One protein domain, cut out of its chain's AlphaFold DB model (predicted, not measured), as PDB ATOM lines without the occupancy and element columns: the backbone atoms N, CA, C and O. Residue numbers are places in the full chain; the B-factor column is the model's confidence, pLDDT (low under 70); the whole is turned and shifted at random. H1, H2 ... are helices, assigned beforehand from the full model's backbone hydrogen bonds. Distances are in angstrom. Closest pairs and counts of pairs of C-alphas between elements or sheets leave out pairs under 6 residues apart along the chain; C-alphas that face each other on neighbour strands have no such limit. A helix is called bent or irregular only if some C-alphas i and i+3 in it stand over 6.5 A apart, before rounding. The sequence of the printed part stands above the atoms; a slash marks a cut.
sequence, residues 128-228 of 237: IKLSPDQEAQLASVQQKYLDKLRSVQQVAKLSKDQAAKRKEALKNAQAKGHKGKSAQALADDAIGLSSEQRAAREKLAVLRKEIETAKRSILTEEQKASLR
ATOM      1  N   ILE A 128     178.042 226.823 232.105       85.56
ATOM      2  CA  ILE A 128     177.579 225.899 231.059       85.56
ATOM      3  C   ILE A 128     177.030 224.631 231.706       85.56
ATOM      4  O   ILE A 128     177.773 223.875 232.331       85.56
ATOM      5  N   LYS A 129     175.726 224.409 231.531       88.69
ATOM      6  CA  LYS A 129     175.068 223.123 231.773       88.69
ATOM      7  C   LYS A 129     175.115 222.316 230.476       88.69
ATOM      8  O   LYS A 129     174.851 222.876 229.412       88.69
ATOM      9  N   LEU A 130     175.479 221.043 230.577       91.06
ATOM     10  CA  LEU A 130     175.448 220.092 229.470       91.06
ATOM     11  C   LEU A 130     174.099 219.359 229.453       91.06
ATOM     12  O   LEU A 130     173.467 219.217 230.500       91.06
ATOM     13  N   SER A 131     173.660 218.896 228.281       92.69
ATOM     14  CA  SER A 131     172.600 217.880 228.196       92.69
ATOM     15  C   SER A 131     173.156 216.484 228.538       92.69
ATOM     16  O   SER A 131     174.372 216.284 228.448       92.69
ATOM     17  N   PRO A 132     172.309 215.490 228.868       94.12
ATOM     18  CA  PRO A 132     172.762 214.119 229.127       94.12
ATOM     19  C   PRO A 132     173.605 213.524 227.985       94.12
ATOM     20  O   PRO A 132     174.626 212.881 228.235       94.12
ATOM     21  N   ASP A 133     173.251 213.809 226.727       92.69
ATOM     22  CA  ASP A 133     174.013 213.361 225.552       92.69
ATOM     23  C   ASP A 133     175.403 214.005 225.488       92.69
ATOM     24  O   ASP A 133     176.401 213.344 225.193       92.69
ATOM     25  N   GLN A 134     175.494 215.297 225.819       93.56
ATOM     26  CA  GLN A 134     176.765 216.014 225.893       93.56
ATOM     27  C   GLN A 134     177.645 215.500 227.042       93.56
ATOM     28  O   GLN A 134     178.866 215.419 226.892       93.56
ATOM     29  N   GLU A 135     177.054 215.107 228.173       92.81
ATOM     30  CA  GLU A 135     177.777 214.461 229.275       92.81
ATOM     31  C   GLU A 135     178.303 213.072 228.877       92.81
ATOM     32  O   GLU A 135     179.463 212.758 229.152       92.81
ATOM     33  N   ALA A 136     177.517 212.273 228.148       94.12
ATOM     34  CA  ALA A 136     177.952 210.978 227.612       94.12
ATOM     35  C   ALA A 136     179.095 211.116 226.585       94.12
ATOM     36  O   ALA A 136     180.077 210.360 226.611       94.12
ATOM     37  N   GLN A 137     179.029 212.128 225.712       93.12
ATOM     38  CA  GLN A 137     180.125 212.459 224.797       93.12
ATOM     39  C   GLN A 137     181.374 212.936 225.558       93.12
ATOM     40  O   GLN A 137     182.486 212.497 225.250       93.12
ATOM     41  N   LEU A 138     181.219 213.762 226.599       93.19
ATOM     42  CA  LEU A 138     182.332 214.226 227.432       93.19
ATOM     43  C   LEU A 138     182.984 213.074 228.212       93.19
ATOM     44  O   LEU A 138     184.212 213.011 228.286       93.19
ATOM     45  N   ALA A 139     182.199 212.129 228.731       92.69
ATOM     46  CA  ALA A 139     182.702 210.911 229.362       92.69
ATOM     47  C   ALA A 139     183.498 210.041 228.370       92.69
ATOM     48  O   ALA A 139     184.553 209.503 228.718       92.69
ATOM     49  N   SER A 140     183.054 209.970 227.111       93.62
ATOM     50  CA  SER A 140     183.764 209.269 226.032       93.62
ATOM     51  C   SER A 140     185.095 209.947 225.673       93.62
ATOM     52  O   SER A 140     186.108 209.272 225.480       93.62
ATOM     53  N   VAL A 141     185.136 211.285 225.640       92.25
ATOM     54  CA  VAL A 141     186.385 212.061 225.521       92.25
ATOM     55  C   VAL A 141     187.285 211.810 226.736       92.25
ATOM     56  O   VAL A 141     188.476 211.543 226.570       92.25
ATOM     57  N   GLN A 142     186.734 211.808 227.951       93.31
ATOM     58  CA  GLN A 142     187.493 211.514 229.163       93.31
ATOM     59  C   GLN A 142     188.151 210.132 229.090       93.31
ATOM     60  O   GLN A 142     189.358 210.044 229.296       93.31
ATOM     61  N   GLN A 143     187.427 209.069 228.728       92.25
ATOM     62  CA  GLN A 143     188.010 207.728 228.589       92.25
ATOM     63  C   GLN A 143     189.155 207.680 227.561       92.25
ATOM     64  O   GLN A 143     190.209 207.119 227.855       92.25
ATOM     65  N   LYS A 144     189.004 208.330 226.396       92.12
ATOM     66  CA  LYS A 144     190.031 208.363 225.332       92.12
ATOM     67  C   LYS A 144     191.339 209.056 225.739       92.12
ATOM     68  O   LYS A 144     192.404 208.702 225.225       92.12
ATOM     69  N   TYR A 145     191.271 210.055 226.622       93.75
ATOM     70  CA  TYR A 145     192.412 210.915 226.957       93.75
ATOM     71  C   TYR A 145     192.952 210.750 228.383       93.75
ATOM     72  O   TYR A 145     194.088 211.147 228.632       93.75
ATOM     73  N   LEU A 146     192.200 210.170 229.321       91.56
ATOM     74  CA  LEU A 146     192.555 210.134 230.745       91.56
ATOM     75  C   LEU A 146     193.870 209.395 231.029       91.56
ATOM     76  O   LEU A 146     194.688 209.908 231.794       91.56
ATOM     77  N   ASP A 147     194.117 208.244 230.402       92.50
ATOM     78  CA  ASP A 147     195.363 207.495 230.625       92.50
ATOM     79  C   ASP A 147     196.567 208.136 229.920       92.50
ATOM     80  O   ASP A 147     197.642 208.226 230.518       92.50
ATOM     81  N   LYS A 148     196.373 208.698 228.714       92.69
ATOM     82  CA  LYS A 148     197.387 209.508 228.008       92.69
ATOM     83  C   LYS A 148     197.776 210.749 228.818       92.69
ATOM     84  O   LYS A 148     198.949 211.075 228.958       92.69
ATOM     85  N   LEU A 149     196.787 211.436 229.386       92.69
ATOM     86  CA  LEU A 149     197.001 212.616 230.213       92.69
ATOM     87  C   LEU A 149     197.695 212.236 231.528       92.69
ATOM     88  O   LEU A 149     198.626 212.928 231.933       92.69
ATOM     89  N   ARG A 150     197.308 211.123 232.169       92.38
ATOM     90  CA  ARG A 150     197.946 210.634 233.401       92.38
ATOM     91  C   ARG A 150     199.416 210.275 233.184       92.38
ATOM     92  O   ARG A 150     200.239 210.692 233.995       92.38
ATOM     93  N   SER A 151     199.750 209.511 232.142       92.44
ATOM     94  CA  SER A 151     201.129 209.055 231.908       92.44
ATOM     95  C   SER A 151     202.073 210.238 231.680       92.44
ATOM     96  O   SER A 151     203.073 210.378 232.383       92.44
ATOM     97  N   VAL A 152     201.696 211.163 230.793       94.62
ATOM     98  CA  VAL A 152     202.500 212.355 230.500       94.62
ATOM     99  C   VAL A 152     202.542 213.320 231.701       94.62
ATOM    100  O   VAL A 152     203.576 213.940 231.951       94.62
ATOM    101  N   GLN A 153     201.479 213.409 232.516       93.38
ATOM    102  CA  GLN A 153     201.486 214.218 233.747       93.38
ATOM    103  C   GLN A 153     202.488 213.743 234.803       93.38
ATOM    104  O   GLN A 153     203.029 214.592 235.511       93.38
ATOM    105  N   GLN A 154     202.740 212.436 234.930       92.75
ATOM    106  CA  GLN A 154     203.742 211.949 235.886       92.75
ATOM    107  C   GLN A 154     205.157 212.352 235.460       92.75
ATOM    108  O   GLN A 154     205.917 212.834 236.293       92.75
ATOM    109  N   VAL A 155     205.480 212.247 234.165       94.12
ATOM    110  CA  VAL A 155     206.790 212.660 233.624       94.12
ATOM    111  C   VAL A 155     206.971 214.181 233.700       94.12
ATOM    112  O   VAL A 155     208.020 214.663 234.106       94.12
ATOM    113  N   ALA A 156     205.935 214.966 233.389       94.19
ATOM    114  CA  ALA A 156     205.985 216.432 233.424       94.19
ATOM    115  C   ALA A 156     206.019 217.049 234.843       94.19
ATOM    116  O   ALA A 156     206.074 218.280 234.984       94.19
ATOM    117  N   LYS A 157     205.927 216.227 235.897       93.00
ATOM    118  CA  LYS A 157     205.815 216.665 237.291       93.00
ATOM    119  C   LYS A 157     207.133 217.262 237.795       93.00
ATOM    120  O   LYS A 157     208.195 216.659 237.689       93.00
ATOM    121  N   LEU A 158     207.034 218.441 238.407       93.88
ATOM    122  CA  LEU A 158     208.135 219.090 239.125       93.88
ATOM    123  C   LEU A 158     208.448 218.349 240.432       93.88
ATOM    124  O   LEU A 158     207.529 217.958 241.160       93.88
ATOM    125  N   SER A 159     209.732 218.257 240.787       94.50
ATOM    126  CA  SER A 159     210.127 217.978 242.172       94.50
ATOM    127  C   SER A 159     209.744 219.151 243.097       94.50
ATOM    128  O   SER A 159     209.452 220.258 242.634       94.50
ATOM    129  N   LYS A 160     209.742 218.937 244.422       96.12
ATOM    130  CA  LYS A 160     209.477 220.018 245.397       96.12
ATOM    131  C   LYS A 160     210.504 221.154 245.277       96.12
ATOM    132  O   LYS A 160     210.123 222.320 245.303       96.12
ATOM    133  N   ASP A 161     211.773 220.798 245.089       94.62
ATOM    134  CA  ASP A 161     212.890 221.727 244.894       94.62
ATOM    135  C   ASP A 161     212.764 222.508 243.574       94.62
ATOM    136  O   ASP A 161     212.764 223.738 243.586       94.62
ATOM    137  N   GLN A 162     212.510 221.825 242.449       96.00
ATOM    138  CA  GLN A 162     212.248 222.491 241.167       96.00
ATOM    139  C   GLN A 162     211.033 223.431 241.260       96.00
ATOM    140  O   GLN A 162     211.043 224.514 240.681       96.00
ATOM    141  N   ALA A 163     209.979 223.063 241.997       95.44
ATOM    142  CA  ALA A 163     208.813 223.925 242.196       95.44
ATOM    143  C   ALA A 163     209.126 225.177 243.042       95.44
ATOM    144  O   ALA A 163     208.599 226.252 242.742       95.44
ATOM    145  N   ALA A 164     209.988 225.060 244.059       95.44
ATOM    146  CA  ALA A 164     210.468 226.191 244.856       95.44
ATOM    147  C   ALA A 164     211.342 227.133 244.011       95.44
ATOM    148  O   ALA A 164     211.000 228.308 243.864       95.44
ATOM    149  N   LYS A 165     212.366 226.591 243.338       96.12
ATOM    150  CA  LYS A 165     213.235 227.334 242.409       96.12
ATOM    151  C   LYS A 165     212.434 228.042 241.315       96.12
ATOM    152  O   LYS A 165     212.672 229.216 241.048       96.12
ATOM    153  N   ARG A 166     211.401 227.396 240.753       96.50
ATOM    154  CA  ARG A 166     210.495 228.024 239.770       96.50
ATOM    155  C   ARG A 166     209.775 229.238 240.352       96.50
ATOM    156  O   ARG A 166     209.623 230.245 239.671       96.50
ATOM    157  N   LYS A 167     209.294 229.139 241.595       96.69
ATOM    158  CA  LYS A 167     208.568 230.218 242.282       96.69
ATOM    159  C   LYS A 167     209.482 231.415 242.551       96.69
ATOM    160  O   LYS A 167     209.046 232.550 242.381       96.69
ATOM    161  N   GLU A 168     210.728 231.169 242.937       96.75
ATOM    162  CA  GLU A 168     211.739 232.204 243.176       96.75
ATOM    163  C   GLU A 168     212.217 232.850 241.876       96.75
ATOM    164  O   GLU A 168     212.168 234.071 241.751       96.75
ATOM    165  N   ALA A 169     212.561 232.055 240.861       96.75
ATOM    166  CA  ALA A 169     212.932 232.559 239.543       96.75
ATOM    167  C   ALA A 169     211.808 233.395 238.906       96.75
ATOM    168  O   ALA A 169     212.077 234.447 238.332       96.75
ATOM    169  N   LEU A 170     210.542 232.991 239.073       96.94
ATOM    170  CA  LEU A 170     209.391 233.741 238.565       96.94
ATOM    171  C   LEU A 170     209.181 235.061 239.328       96.94
ATOM    172  O   LEU A 170     208.937 236.082 238.686       96.94
ATOM    173  N   LYS A 171     209.349 235.080 240.661       97.06
ATOM    174  CA  LYS A 171     209.377 236.328 241.451       97.06
ATOM    175  C   LYS A 171     210.504 237.259 240.996       97.06
ATOM    176  O   LYS A 171     210.266 238.442 240.780       97.06
ATOM    177  N   ASN A 172     211.712 236.727 240.814       95.25
ATOM    178  CA  ASN A 172     212.886 237.503 240.416       95.25
ATOM    179  C   ASN A 172     212.741 238.060 238.993       95.25
ATOM    180  O   ASN A 172     213.085 239.213 238.745       95.25
ATOM    181  N   ALA A 173     212.171 237.286 238.063       96.69
ATOM    182  CA  ALA A 173     211.843 237.759 236.722       96.69
ATOM    183  C   ALA A 173     210.784 238.878 236.754       96.69
ATOM    184  O   ALA A 173     210.933 239.878 236.055       96.69
ATOM    185  N   GLN A 174     209.756 238.753 237.601       96.50
ATOM    186  CA  GLN A 174     208.742 239.798 237.795       96.50
ATOM    187  C   GLN A 174     209.317 241.075 238.423       96.50
ATOM    188  O   GLN A 174     208.982 242.167 237.968       96.50
ATOM    189  N   ALA A 175     210.212 240.956 239.409       96.06
ATOM    190  CA  ALA A 175     210.919 242.092 240.005       96.06
ATOM    191  C   ALA A 175     211.816 242.819 238.984       96.06
ATOM    192  O   ALA A 175     211.928 244.039 239.020       96.06
ATOM    193  N   LYS A 176     212.377 242.083 238.015       95.69
ATOM    194  CA  LYS A 176     213.092 242.617 236.841       95.69
ATOM    195  C   LYS A 176     212.166 243.129 235.720       95.69
ATOM    196  O   LYS A 176     212.627 243.401 234.619       95.69
ATOM    197  N   GLY A 177     210.857 243.237 235.959       96.69
ATOM    198  CA  GLY A 177     209.885 243.784 235.006       96.69
ATOM    199  C   GLY A 177     209.360 242.805 233.946       96.69
ATOM    200  O   GLY A 177     208.453 243.169 233.194       96.69
ATOM    201  N   HIS A 178     209.839 241.556 233.894       96.94
ATOM    202  CA  HIS A 178     209.316 240.564 232.952       96.94
ATOM    203  C   HIS A 178     207.882 240.160 233.321       96.94
ATOM    204  O   HIS A 178     207.567 239.853 234.473       96.94
ATOM    205  N   LYS A 179     206.994 240.105 232.323       94.81
ATOM    206  CA  LYS A 179     205.572 239.761 232.502       94.81
ATOM    207  C   LYS A 179     205.154 238.591 231.609       94.81
ATOM    208  O   LYS A 179     205.774 238.302 230.585       94.81
ATOM    209  N   GLY A 180     204.082 237.906 232.012       94.00
ATOM    210  CA  GLY A 180     203.458 236.825 231.242       94.00
ATOM    211  C   GLY A 180     204.439 235.724 230.824       94.00
ATOM    212  O   GLY A 180     205.152 235.164 231.655       94.00
ATOM    213  N   LYS A 181     204.472 235.427 229.519       93.19
ATOM    214  CA  LYS A 181     205.291 234.355 228.930       93.19
ATOM    215  C   LYS A 181     206.800 234.553 229.139       93.19
ATOM    216  O   LYS A 181     207.500 233.567 229.324       93.19
ATOM    217  N   SER A 182     207.294 235.795 229.160       93.69
ATOM    218  CA  SER A 182     208.728 236.083 229.339       93.69
ATOM    219  C   SER A 182     209.218 235.665 230.732       93.69
ATOM    220  O   SER A 182     210.197 234.934 230.848       93.69
ATOM    221  N   ALA A 183     208.473 236.020 231.786       96.25
ATOM    222  CA  ALA A 183     208.790 235.588 233.149       96.25
ATOM    223  C   ALA A 183     208.650 234.068 233.339       96.25
ATOM    224  O   ALA A 183     209.397 233.474 234.111       96.25
ATOM    225  N   GLN A 184     207.713 233.428 232.630       93.88
ATOM    226  CA  GLN A 184     207.569 231.970 232.646       93.88
ATOM    227  C   GLN A 184     208.758 231.270 231.981       93.88
ATOM    228  O   GLN A 184     209.275 230.328 232.566       93.88
ATOM    229  N   ALA A 185     209.222 231.750 230.823       92.44
ATOM    230  CA  ALA A 185     210.384 231.190 230.135       92.44
ATOM    231  C   ALA A 185     211.649 231.259 231.008       92.44
ATOM    232  O   ALA A 185     212.284 230.234 231.227       92.44
ATOM    233  N   LEU A 186     211.942 232.424 231.600       92.94
ATOM    234  CA  LEU A 186     213.065 232.589 232.535       92.94
ATOM    235  C   LEU A 186     212.953 231.662 233.759       92.94
ATOM    236  O   LEU A 186     213.947 231.104 234.214       92.94
ATOM    237  N   ALA A 187     211.741 231.471 234.288       94.81
ATOM    238  CA  ALA A 187     211.511 230.601 235.439       94.81
ATOM    239  C   ALA A 187     211.549 229.099 235.111       94.81
ATOM    240  O   ALA A 187     211.869 228.306 235.993       94.81
ATOM    241  N   ASP A 188     211.192 228.698 233.889       92.25
ATOM    242  CA  ASP A 188     211.269 227.308 233.426       92.25
ATOM    243  C   ASP A 188     212.679 226.927 232.930       92.25
ATOM    244  O   ASP A 188     213.035 225.749 232.972       92.25
ATOM    245  N   ASP A 189     213.498 227.906 232.535       91.69
ATOM    246  CA  ASP A 189     214.926 227.719 232.256       91.69
ATOM    247  C   ASP A 189     215.738 227.538 233.552       91.69
ATOM    248  O   ASP A 189     216.413 226.522 233.734       91.69
ATOM    249  N   ALA A 190     215.544 228.435 234.529       93.50
ATOM    250  CA  ALA A 190     216.248 228.449 235.819       93.50
ATOM    251  C   ALA A 190     216.091 227.179 236.691       93.50
ATOM    252  O   ALA A 190     216.780 227.032 237.699       93.50
ATOM    253  N   ILE A 191     215.177 226.269 236.342       94.62
ATOM    254  CA  ILE A 191     214.922 225.017 237.077       94.62
ATOM    255  C   ILE A 191     215.520 223.766 236.428       94.62
ATOM    256  O   ILE A 191     215.333 222.676 236.973       94.62
ATOM    257  N   GLY A 192     216.192 223.898 235.278       89.38
ATOM    258  CA  GLY A 192     216.917 222.791 234.647       89.38
ATOM    259  C   GLY A 192     216.049 221.556 234.382       89.38
ATOM    260  O   GLY A 192     216.385 220.458 234.818       89.38
ATOM    261  N   LEU A 193     214.900 221.727 233.716       92.19
ATOM    262  CA  LEU A 193     214.049 220.598 233.313       92.19
ATOM    263  C   LEU A 193     214.830 219.619 232.425       92.19
ATOM    264  O   LEU A 193     215.474 220.047 231.462       92.19
ATOM    265  N   SER A 194     214.704 218.313 232.685       92.88
ATOM    266  CA  SER A 194     215.271 217.293 231.792       92.88
ATOM    267  C   SER A 194     214.622 217.341 230.401       92.88
ATOM    268  O   SER A 194     213.510 217.851 230.230       92.88
ATOM    269  N   SER A 195     215.294 216.781 229.392       93.56
ATOM    270  CA  SER A 195     214.751 216.644 228.031       93.56
ATOM    271  C   SER A 195     213.395 215.930 228.025       93.56
ATOM    272  O   SER A 195     212.445 216.412 227.407       93.56
ATOM    273  N   GLU A 196     213.261 214.845 228.791       94.38
ATOM    274  CA  GLU A 196     212.000 214.120 228.974       94.38
ATOM    275  C   GLU A 196     210.919 214.973 229.653       94.38
ATOM    276  O   GLU A 196     209.776 214.993 229.195       94.38
ATOM    277  N   GLN A 197     211.265 215.730 230.705       94.69
ATOM    278  CA  GLN A 197     210.332 216.639 231.381       94.69
ATOM    279  C   GLN A 197     209.850 217.762 230.446       94.69
ATOM    280  O   GLN A 197     208.666 218.113 230.475       94.69
ATOM    281  N   ARG A 198     210.737 218.319 229.606       93.19
ATOM    282  CA  ARG A 198     210.397 219.327 228.583       93.19
ATOM    283  C   ARG A 198     209.449 218.736 227.535       93.19
ATOM    284  O   ARG A 198     208.329 219.227 227.395       93.19
ATOM    285  N   ALA A 199     209.821 217.615 226.915       94.81
ATOM    286  CA  ALA A 199     208.994 216.935 225.916       94.81
ATOM    287  C   ALA A 199     207.630 216.481 226.479       94.81
ATOM    288  O   ALA A 199     206.607 216.554 225.796       94.81
ATOM    289  N   ALA A 200     207.569 216.046 227.742       95.12
ATOM    290  CA  ALA A 200     206.310 215.714 228.406       95.12
ATOM    291  C   ALA A 200     205.417 216.951 228.610       95.12
ATOM    292  O   ALA A 200     204.207 216.885 228.397       95.12
ATOM    293  N   ARG A 201     205.984 218.107 228.973       93.44
ATOM    294  CA  ARG A 201     205.226 219.364 229.099       93.44
ATOM    295  C   ARG A 201     204.670 219.854 227.764       93.44
ATOM    296  O   ARG A 201     203.531 220.315 227.729       93.44
ATOM    297  N   GLU A 202     205.423 219.707 226.681       93.88
ATOM    298  CA  GLU A 202     204.954 220.005 225.322       93.88
ATOM    299  C   GLU A 202     203.810 219.069 224.915       93.88
ATOM    300  O   GLU A 202     202.738 219.536 224.528       93.88
ATOM    301  N   LYS A 203     203.970 217.756 225.133       95.00
ATOM    302  CA  LYS A 203     202.901 216.761 224.927       95.00
ATOM    303  C   LYS A 203     201.650 217.074 225.759       95.00
ATOM    304  O   LYS A 203     200.543 216.959 225.241       95.00
ATOM    305  N   LEU A 204     201.781 217.541 227.007       93.94
ATOM    306  CA  LEU A 204     200.634 218.020 227.795       93.94
ATOM    307  C   LEU A 204     199.970 219.263 227.200       93.94
ATOM    308  O   LEU A 204     198.752 219.392 227.302       93.94
ATOM    309  N   ALA A 205     200.735 220.193 226.629       93.25
ATOM    310  CA  ALA A 205     200.175 221.380 225.990       93.25
ATOM    311  C   ALA A 205     199.373 221.015 224.729       93.25
ATOM    312  O   ALA A 205     198.298 221.575 224.520       93.25
ATOM    313  N   VAL A 206     199.850 220.047 223.938       95.88
ATOM    314  CA  VAL A 206     199.121 219.498 222.781       95.88
ATOM    315  C   VAL A 206     197.864 218.746 223.235       95.88
ATOM    316  O   VAL A 206     196.764 219.137 222.853       95.88
ATOM    317  N   LEU A 207     197.987 217.774 224.149       95.00
ATOM    318  CA  LEU A 207     196.848 217.004 224.677       95.00
ATOM    319  C   LEU A 207     195.761 217.895 225.300       95.00
ATOM    320  O   LEU A 207     194.574 217.624 225.148       95.00
ATOM    321  N   ARG A 208     196.133 218.979 225.995       93.06
ATOM    322  CA  ARG A 208     195.154 219.944 226.529       93.06
ATOM    323  C   ARG A 208     194.388 220.660 225.421       93.06
ATOM    324  O   ARG A 208     193.176 220.792 225.549       93.06
ATOM    325  N   LYS A 209     195.054 221.071 224.335       93.75
ATOM    326  CA  LYS A 209     194.384 221.668 223.168       93.75
ATOM    327  C   LYS A 209     193.451 220.670 222.482       93.75
ATOM    328  O   LYS A 209     192.333 221.039 222.158       93.75
ATOM    329  N   GLU A 210     193.871 219.416 222.310       94.81
ATOM    330  CA  GLU A 210     193.017 218.353 221.752       94.81
ATOM    331  C   GLU A 210     191.755 218.139 222.600       94.81
ATOM    332  O   GLU A 210     190.648 218.123 222.065       94.81
ATOM    333  N   ILE A 211     191.904 218.059 223.928       93.81
ATOM    334  CA  ILE A 211     190.780 217.949 224.868       93.81
ATOM    335  C   ILE A 211     189.891 219.200 224.815       93.81
ATOM    336  O   ILE A 211     188.671 219.074 224.815       93.81
ATOM    337  N   GLU A 212     190.455 220.409 224.744       92.12
ATOM    338  CA  GLU A 212     189.675 221.648 224.613       92.12
ATOM    339  C   GLU A 212     188.902 221.723 223.289       92.12
ATOM    340  O   GLU A 212     187.745 222.146 223.290       92.12
ATOM    341  N   THR A 213     189.489 221.273 222.178       93.75
ATOM    342  CA  THR A 213     188.815 221.170 220.875       93.75
ATOM    343  C   THR A 213     187.695 220.134 220.918       93.75
ATOM    344  O   THR A 213     186.568 220.453 220.550       93.75
ATOM    345  N   ALA A 214     187.959 218.936 221.454       92.94
ATOM    346  CA  ALA A 214     186.957 217.879 221.605       92.94
ATOM    347  C   ALA A 214     185.810 218.282 222.551       92.94
ATOM    348  O   ALA A 214     184.652 217.955 222.306       92.94
ATOM    349  N   LYS A 215     186.102 219.048 223.610       91.69
ATOM    350  CA  LYS A 215     185.073 219.659 224.464       91.69
ATOM    351  C   LYS A 215     184.255 220.683 223.690       91.69
ATOM    352  O   LYS A 215     183.038 220.666 223.789       91.69
ATOM    353  N   ARG A 216     184.893 221.558 222.904       91.50
ATOM    354  CA  ARG A 216     184.186 222.555 222.087       91.50
ATOM    355  C   ARG A 216     183.289 221.910 221.033       91.50
ATOM    356  O   ARG A 216     182.204 222.433 220.832       91.50
ATOM    357  N   SER A 217     183.673 220.801 220.398       92.88
ATOM    358  CA  SER A 217     182.829 220.141 219.385       92.88
ATOM    359  C   SER A 217     181.534 219.539 219.944       92.88
ATOM    360  O   SER A 217     180.572 219.423 219.199       92.88
ATOM    361  N   ILE A 218     181.491 219.207 221.240       92.44
ATOM    362  CA  ILE A 218     180.296 218.683 221.931       92.44
ATOM    363  C   ILE A 218     179.260 219.792 222.205       92.44
ATOM    364  O   ILE A 218     178.072 219.525 222.378       92.44
ATOM    365  N   LEU A 219     179.695 221.054 222.258       92.12
ATOM    366  CA  LEU A 219     178.851 222.186 222.642       92.12
ATOM    367  C   LEU A 219     177.989 222.712 221.492       92.12
ATOM    368  O   LEU A 219     178.420 222.759 220.336       92.12
ATOM    369  N   THR A 220     176.806 223.221 221.838       91.88
ATOM    370  CA  THR A 220     175.973 224.018 220.930       91.88
ATOM    371  C   THR A 220     176.649 225.353 220.608       91.88
ATOM    372  O   THR A 220     177.518 225.822 221.352       91.88
ATOM    373  N   GLU A 221     176.252 226.005 219.513       89.69
ATOM    374  CA  GLU A 221     176.784 227.331 219.162       89.69
ATOM    375  C   GLU A 221     176.492 228.393 220.236       89.69
ATOM    376  O   GLU A 221     177.343 229.232 220.517       89.69
ATOM    377  N   GLU A 222     175.365 228.297 220.945       86.06
ATOM    378  CA  GLU A 222     175.035 229.178 222.075       86.06
ATOM    379  C   GLU A 222     175.967 228.972 223.283       86.06
ATOM    380  O   GLU A 222     176.468 229.932 223.884       86.06
ATOM    381  N   GLN A 223     176.276 227.713 223.618       89.94
ATOM    382  CA  GLN A 223     177.257 227.372 224.654       89.94
ATOM    383  C   GLN A 223     178.675 227.816 224.235       89.94
ATOM    384  O   GLN A 223     179.425 228.355 225.055       89.94
ATOM    385  N   LYS A 224     179.046 227.663 222.953       88.75
ATOM    386  CA  LYS A 224     180.317 228.160 222.385       88.75
ATOM    387  C   LYS A 224     180.401 229.689 222.418       88.75
ATOM    388  O   LYS A 224     181.451 230.224 222.778       88.75
ATOM    389  N   ALA A 225     179.326 230.403 222.094       86.44
ATOM    390  CA  ALA A 225     179.256 231.860 222.200       86.44
ATOM    391  C   ALA A 225     179.426 232.312 223.660       86.44
ATOM    392  O   ALA A 225     180.230 233.204 223.944       86.44
ATOM    393  N   SER A 226     178.777 231.616 224.596       83.56
ATOM    394  CA  SER A 226     178.925 231.848 226.038       83.56
ATOM    395  C   SER A 226     180.371 231.656 226.524       83.56
ATOM    396  O   SER A 226     180.850 232.453 227.329       83.56
ATOM    397  N   LEU A 227     181.114 230.678 225.978       81.06
ATOM    398  CA  LEU A 227     182.551 230.497 226.256       81.06
ATOM    399  C   LEU A 227     183.437 231.644 225.760       81.06
ATOM    400  O   LEU A 227     184.483 231.899 226.356       81.06
ATOM    401  N   ARG A 228     183.080 232.296 224.647       78.00
ATOM    402  CA  ARG A 228     183.871 233.417 224.103       78.00
ATOM    403  C   ARG A 228     183.774 234.650 225.000       78.00
ATOM    404  O   ARG A 228     184.726 235.423 225.048       78.00
TER     405      ARG A 228
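What this domain is: This is residues 128 to 228 of the 237 residues of an uncharacterized protein of Planctomycetes bacterium (UniProt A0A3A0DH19). Two long helices, H4 and bent H1, run side by side in opposite directions, with the helical hairpin H2-H3 at one end and short H5 folded back at the other, a loose, open U. The 101 printed residues include five named helices, H1 to H5 in order, and no named strand: all helix. It is loose, radius of gyration of the C-alphas 17.7 A, spanning 48 by 30 by 18 A.

How they stand to each other: H4, residues 195 to 218, runs the opposite way to both arms of H1, residues 132 to 155, assigned as one helix by its hydrogen bonds but bent, C-alphas 144 and 147 being 7.6 A apart. Residues 211 to 218 alone touch H1a, residues 132 to 144, at a shallow tilt of 20 degrees; the closest C-alphas, Gln 134 and Ile 218, are 5.9 A apart. Residues 196 to 207 alone touch H1b, residues 147 to 155, at a shallow 29 degrees; closest C-alphas Val 152 and Ala 200, 5.5 A. H2, residues 160 to 175, and H3, residues 180 to 189, touch as a hairpin at a steep 44 degrees; closest C-alphas Ala 169 and Ala 187, 4.8 A. H5, residues 221 to 228, is close to but not clearly touching H4. Every O i to N i+4 pair is within hydrogen-bond range in H1a, H2, H3 and H5; 4 of 5 in H1b, 19 of 20 in H4.

Where its parts are: H4 is 35.1 A long, H2 22.8 A. H1a begins at C-alpha 132 (172.762, 214.119, 229.127); H5 ends at C-alpha 228 (183.871, 233.417, 224.103).

The domain as a whole: The farthest C-alphas, Asp 133 and Lys 176, are 50.1 A apart. The four links are tight, the printed part has no cut, and no printed residue is under 70 in pLDDT.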